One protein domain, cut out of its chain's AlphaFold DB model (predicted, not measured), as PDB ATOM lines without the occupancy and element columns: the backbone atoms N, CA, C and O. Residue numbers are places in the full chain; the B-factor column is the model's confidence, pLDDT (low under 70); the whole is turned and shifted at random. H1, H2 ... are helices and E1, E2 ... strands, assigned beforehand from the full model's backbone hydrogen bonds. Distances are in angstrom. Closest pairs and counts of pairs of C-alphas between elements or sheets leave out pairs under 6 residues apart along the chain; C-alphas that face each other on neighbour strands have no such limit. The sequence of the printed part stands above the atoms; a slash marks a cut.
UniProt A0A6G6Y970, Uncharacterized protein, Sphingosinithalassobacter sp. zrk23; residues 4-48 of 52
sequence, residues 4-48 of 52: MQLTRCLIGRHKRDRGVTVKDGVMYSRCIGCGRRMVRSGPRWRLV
ATOM      1  N   MET A   4     153.077 151.190 141.140       66.50
ATOM      2  CA  MET A   4     152.826 149.798 141.540       66.50
ATOM      3  C   MET A   4     152.854 149.525 143.052       66.50
ATOM      4  O   MET A   4     152.343 148.502 143.504       66.50
ATOM      5  N   GLN A   5     153.483 150.378 143.865       66.81
ATOM      6  CA  GLN A   5     153.413 150.237 145.325       66.81
ATOM      7  C   GLN A   5     152.098 150.785 145.871       66.81
ATOM      8  O   GLN A   5     151.603 150.275 146.872       66.81
ATOM      9  N   LEU A   6     151.517 151.773 145.192       70.31
ATOM     10  CA  LEU A   6     150.240 152.369 145.557       70.31
ATOM     11  C   LEU A   6     149.093 151.382 145.302       70.31
ATOM     12  O   LEU A   6     148.273 151.163 146.189       70.31
ATOM     13  N   THR A   7     149.109 150.670 144.169       77.19
ATOM     14  CA  THR A   7     148.124 149.609 143.884       77.19
ATOM     15  C   THR A   7     148.220 148.438 144.865       77.19
ATOM     16  O   THR A   7     147.200 147.954 145.349       77.19
ATOM     17  N   ARG A   8     149.434 148.032 145.272       81.00
ATOM     18  CA  ARG A   8     149.616 147.032 146.345       81.00
ATOM     19  C   ARG A   8     149.029 147.488 147.679       81.00
ATOM     20  O   ARG A   8     148.481 146.671 148.410       81.00
ATOM     21  N   CYS A   9     149.100 148.783 147.979       83.75
ATOM     22  CA  CYS A   9     148.477 149.338 149.178       83.75
ATOM     23  C   CYS A   9     146.943 149.267 149.126       83.75
ATOM     24  O   CYS A   9     146.328 149.093 150.173       83.75
ATOM     25  N   LEU A  10     146.327 149.373 147.943       78.56
ATOM     26  CA  LEU A  10     144.870 149.266 147.787       78.56
ATOM     27  C   LEU A  10     144.360 147.845 148.064       78.56
ATOM     28  O   LEU A  10     143.312 147.686 148.677       78.56
ATOM     29  N   ILE A  11     145.145 146.820 147.720       84.81
ATOM     30  CA  ILE A  11     144.850 145.409 148.039       84.81
ATOM     31  C   ILE A  11     145.350 144.983 149.436       84.81
ATOM     32  O   ILE A  11     145.504 143.794 149.711       84.81
ATOM     33  N   GLY A  12     145.684 145.937 150.313       78.69
ATOM     34  CA  GLY A  12     146.124 145.677 151.692       78.69
ATOM     35  C   GLY A  12     147.573 145.191 151.852       78.69
ATOM     36  O   GLY A  12     148.015 144.915 152.970       78.69
ATOM     37  N   ARG A  13     148.358 145.106 150.770       84.25
ATOM     38  CA  ARG A  13     149.783 144.735 150.815       84.25
ATOM     39  C   ARG A  13     150.652 145.970 151.044       84.25
ATOM     40  O   ARG A  13     151.158 146.590 150.109       84.25
ATOM     41  N   HIS A  14     150.868 146.298 152.314       85.00
ATOM     42  CA  HIS A  14     151.707 147.424 152.721       85.00
ATOM     43  C   HIS A  14     153.149 146.990 152.972       85.00
ATOM     44  O   HIS A  14     153.415 146.089 153.767       85.00
ATOM     45  N   LYS A  15     154.095 147.672 152.321       86.69
ATOM     46  CA  LYS A  15     155.527 147.510 152.590       86.69
ATOM     47  C   LYS A  15     156.009 148.640 153.493       86.69
ATOM     48  O   LYS A  15     155.751 149.809 153.207       86.69
ATOM     49  N   ARG A  16     156.682 148.271 154.579       87.06
ATOM     50  CA  ARG A  16     157.264 149.197 155.552       87.06
ATOM     51  C   ARG A  16     158.474 149.924 154.963       87.06
ATOM     52  O   ARG A  16     159.246 149.323 154.214       87.06
ATOM     53  N   ASP A  17     158.630 151.186 155.331       88.00
ATOM     54  CA  ASP A  17     159.826 151.977 155.069       88.00
ATOM     55  C   ASP A  17     160.983 151.639 156.024       88.00
ATOM     56  O   ASP A  17     160.793 151.037 157.082       88.00
ATOM     57  N   ARG A  18     162.214 152.002 155.656       84.94
ATOM     58  CA  ARG A  18     163.382 151.781 156.520       84.94
ATOM     59  C   ARG A  18     163.330 152.638 157.790       84.94
ATOM     60  O   ARG A  18     163.839 152.184 158.811       84.94
ATOM     61  N   GLY A  19     162.667 153.798 157.756       87.25
ATOM     62  CA  GLY A  19     162.507 154.670 158.919       87.25
ATOM     63  C   GLY A  19     161.635 154.058 160.020       87.25
ATOM     64  O   GLY A  19     160.513 153.608 159.766       87.25
ATOM     65  N   VAL A  20     162.142 154.067 161.253       90.50
ATOM     66  CA  VAL A  20     161.402 153.692 162.465       90.50
ATOM     67  C   VAL A  20     161.497 154.841 163.460       90.50
ATOM     68  O   VAL A  20     162.576 155.368 163.704       90.50
ATOM     69  N   THR A  21     160.364 155.218 164.035       91.25
ATOM     70  CA  THR A  21     160.270 156.225 165.091       91.25
ATOM     71  C   THR A  21     159.670 155.562 166.313       91.25
ATOM     72  O   THR A  21     158.619 154.935 166.211       91.25
ATOM     73  N   VAL A  22     160.315 155.691 167.466       91.81
ATOM     74  CA  VAL A  22     159.770 155.192 168.731       91.81
ATOM     75  C   VAL A  22     159.113 156.354 169.457       91.81
ATOM     76  O   VAL A  22     159.724 157.408 169.603       91.81
ATOM     77  N   LYS A  23     157.862 156.175 169.874       89.19
ATOM     78  CA  LYS A  23     157.125 157.152 170.674       89.19
ATOM     79  C   LYS A  23     156.346 156.404 171.750       89.19
ATOM     80  O   LYS A  23     155.630 155.464 171.415       89.19
ATOM     81  N   ASP A  24     156.524 156.788 173.012       89.38
ATOM     82  CA  ASP A  24     155.853 156.165 174.166       89.38
ATOM     83  C   ASP A  24     156.071 154.636 174.236       89.38
ATOM     84  O   ASP A  24     155.150 153.862 174.470       89.38
ATOM     85  N   GLY A  25     157.289 154.170 173.920       87.44
ATOM     86  CA  GLY A  25     157.627 152.738 173.858       87.44
ATOM     87  C   GLY A  25     157.055 151.987 172.646       87.44
ATOM     88  O   GLY A  25     157.370 150.817 172.428       87.44
ATOM     89  N   VAL A  26     156.265 152.654 171.805       88.69
ATOM     90  CA  VAL A  26     155.653 152.072 170.610       88.69
ATOM     91  C   VAL A  26     156.478 152.421 169.372       88.69
ATOM     92  O   VAL A  26     156.797 153.580 169.110       88.69
ATOM     93  N   MET A  27     156.818 151.407 168.572       92.00
ATOM     94  CA  MET A  27     157.533 151.607 167.310       92.00
ATOM     95  C   MET A  27     156.555 151.909 166.173       92.00
ATOM     96  O   MET A  27     155.688 151.099 165.839       92.00
ATOM     97  N   TYR A  28     156.758 153.046 165.526       91.44
ATOM     98  CA  TYR A  28     156.025 153.506 164.359       91.44
ATOM     99  C   TYR A  28     156.922 153.523 163.127       91.44
ATOM    100  O   TYR A  28     158.132 153.708 163.196       91.44
ATOM    101  N   SER A  29     156.316 153.334 161.966       92.38
ATOM    102  CA  SER A  29     156.957 153.464 160.663       92.38
ATOM    103  C   SER A  29     155.920 153.969 159.658       92.38
ATOM    104  O   SER A  29     154.791 154.307 160.029       92.38
ATOM    105  N   ARG A  30     156.278 154.054 158.381       90.56
ATOM    106  CA  ARG A  30     155.374 154.463 157.300       90.56
ATOM    107  C   ARG A  30     155.396 153.433 156.187       90.56
ATOM    108  O   ARG A  30     156.380 152.724 155.995       90.56
ATOM    109  N   CYS A  31     154.300 153.335 155.450       89.12
ATOM    110  CA  CYS A  31     154.286 152.553 154.227       89.12
ATOM    111  C   CYS A  31     154.996 153.320 153.101       89.12
ATOM    112  O   CYS A  31     154.630 154.459 152.828       89.12
ATOM    113  N   ILE A  32     155.943 152.688 152.400       86.50
ATOM    114  CA  ILE A  32     156.658 153.323 151.272       86.50
ATOM    115  C   ILE A  32     155.748 153.671 150.087       86.50
ATOM    116  O   ILE A  32     156.080 154.540 149.290       86.50
ATOM    117  N   GLY A  33     154.616 152.970 149.954       85.56
ATOM    118  CA  GLY A  33     153.693 153.139 148.834       85.56
ATOM    119  C   GLY A  33     152.666 154.238 149.075       85.56
ATOM    120  O   GLY A  33     152.526 155.133 148.253       85.56
ATOM    121  N   CYS A  34     151.941 154.165 150.195       85.81
ATOM    122  CA  CYS A  34     150.839 155.084 150.502       85.81
ATOM    123  C   CYS A  34     151.134 156.080 151.631       85.81
ATOM    124  O   CYS A  34     150.240 156.817 152.030       85.81
ATOM    125  N   GLY A  35     152.331 156.055 152.224       85.88
ATOM    126  CA  GLY A  35     152.724 156.959 153.312       85.88
ATOM    127  C   GLY A  35     151.998 156.744 154.646       85.88
ATOM    128  O   GLY A  35     152.373 157.355 155.647       85.88
ATOM    129  N   ARG A  36     150.983 155.867 154.702       87.81
ATOM    130  CA  ARG A  36     150.195 155.627 155.918       87.81
ATOM    131  C   ARG A  36     151.071 155.136 157.066       87.81
ATOM    132  O   ARG A  36     151.997 154.344 156.869       87.81
ATOM    133  N   ARG A  37     150.735 155.586 158.277       90.38
ATOM    134  CA  ARG A  37     151.431 155.203 159.506       90.38
ATOM    135  C   ARG A  37     151.220 153.716 159.786       90.38
ATOM    136  O   ARG A  37     150.106 153.200 159.715       90.38
ATOM    137  N   MET A  38     152.307 153.037 160.107       90.81
ATOM    138  CA  MET A  38     152.335 151.651 160.551       90.81
ATOM    139  C   MET A  38     152.826 151.612 161.991       90.81
ATOM    140  O   MET A  38     153.683 152.404 162.372       90.81
ATOM    141  N   VAL A  39     152.300 150.685 162.777       91.69
ATOM    142  CA  VAL A  39     152.704 150.427 164.157       91.69
ATOM    143  C   VAL A  39     153.206 148.994 164.280       91.69
ATOM    144  O   VAL A  39     152.696 148.080 163.617       91.69
ATOM    145  N   ARG A  40     154.234 148.791 165.100       89.44
ATOM    146  CA  ARG A  40     154.739 147.462 165.429       89.44
ATOM    147  C   ARG A  40     153.806 146.813 166.444       89.44
ATOM    148  O   ARG A  40     153.614 147.322 167.540       89.44
ATOM    149  N   SER A  41     153.230 145.682 166.059       87.38
ATOM    150  CA  SER A  41     152.366 144.846 166.889       87.38
ATOM    151  C   SER A  41     153.021 143.465 166.974       87.38
ATOM    152  O   SER A  41     152.887 142.629 166.073       87.38
ATOM    153  N   GLY A  42     153.842 143.274 168.011       85.25
ATOM    154  CA  GLY A  42     154.701 142.098 168.170       85.25
ATOM    155  C   GLY A  42     155.743 141.965 167.040       85.25
ATOM    156  O   GLY A  42     156.475 142.925 166.762       85.25
ATOM    157  N   PRO A  43     155.833 140.806 166.352       85.31
ATOM    158  CA  PRO A  43     156.764 140.612 165.238       85.31
ATOM    159  C   PRO A  43     156.265 141.226 163.918       85.31
ATOM    160  O   PRO A  43     157.017 141.297 162.946       85.31
ATOM    161  N   ARG A  44     154.997 141.660 163.849       85.62
ATOM    162  CA  ARG A  44     154.368 142.150 162.616       85.62
ATOM    163  C   ARG A  44     154.159 143.659 162.658       85.62
ATOM    164  O   ARG A  44     153.976 144.266 163.708       85.62
ATOM    165  N   TRP A  45     154.133 144.262 161.477       87.75
ATOM    166  CA  TRP A  45     153.755 145.658 161.296       87.75
ATOM    167  C   TRP A  45     152.324 145.731 160.791       87.75
ATOM    168  O   TRP A  45     151.968 145.051 159.829       87.75
ATOM    169  N   ARG A  46     151.504 146.557 161.435       87.19
ATOM    170  CA  ARG A  46     150.108 146.780 161.051       87.19
ATOM    171  C   ARG A  46     149.914 148.240 160.691       87.19
ATOM    172  O   ARG A  46     150.571 149.108 161.256       87.19
ATOM    173  N   LEU A  47     149.026 148.522 159.744       88.75
ATOM    174  CA  LEU A  47     148.590 149.895 159.529       88.75
ATOM    175  C   LEU A  47     147.864 150.396 160.771       88.75
ATOM    176  O   LEU A  47     146.994 149.705 161.300       88.75
ATOM    177  N   VAL A  48     148.180 151.620 161.177       85.19
ATOM    178  CA  VAL A  48     147.308 152.368 162.071       85.19
ATOM    179  C   VAL A  48     146.065 152.681 161.244       85.19
ATOM    180  O   VAL A  48     146.107 153.519 160.340       85.19
TER     181      VAL A  48
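AT A GLANCE: This is residues 4 to 48 of the 52 residues of an uncharacterized protein of Sphingosinithalassobacter sp. zrk23 (UniProt A0A6G6Y970). Picture a small twisted sheet of four strands, wound back and forth as hairpins, with one short helix set off beyond it at one end of the long axis. The loop of residues 31 to 36, between E2 and E3, reaches from the sheet toward the helix's end. The 45 printed residues hold H1, E1, E2, E3 and E4 in that order, a mixed class; the sheet's order is E1, E2, E3, E4, antiparallel throughout. The whole is compact, with a radius of gyration of the C-alphas of 10.3 A, yet elongated, spanning 32 by 17 by 14 A.

IN THESE COORDINATES: Find C-alpha 4 at (152.826, 149.798, 141.540); from there H1 runs over residues 4 to 10, 10.1 A long. Go on to E1, residues 21 to 23, 6.5 A, then E2, residues 26 to 30, 13.5 A. E3, residues 37 to 41, covers 12.8 A, and E4, residues 44 to 47, covers 10.1 A, ending at C-alpha 47 at (148.590, 149.895, 159.529).

HOW THE PARTS SIT: The sheet is a meander, each strand the antiparallel neighbour of the one before, with edge strands E1 and E4; its strands' lines turn by 99 degrees from edge to edge. In the hairpin E1 and E2, at 143 degrees, look for N 28 and O 21, 2.7 A apart. E2's pairing is staggered: residues 26 to 28 pair with E1, 28 to 30 with E3. In the hairpin E2 and E3, at 139 degrees, N 29 and O 38 are 2.8 A apart; in E3 and E4, also a hairpin, at 146 degrees, N 39 and O 46 are 2.8 A apart. H1 is not on the sheet and is apart from E2, E3 and E4; every O i to N i+4 pair in it is within hydrogen-bond range.

THE WHOLE: The C-alphas of Met 4 and Asp 24, the two farthest apart, are 33.4 A apart. The printed part has no cut, and no link is long. The model's confidence is under 70 at residues 4 to 5.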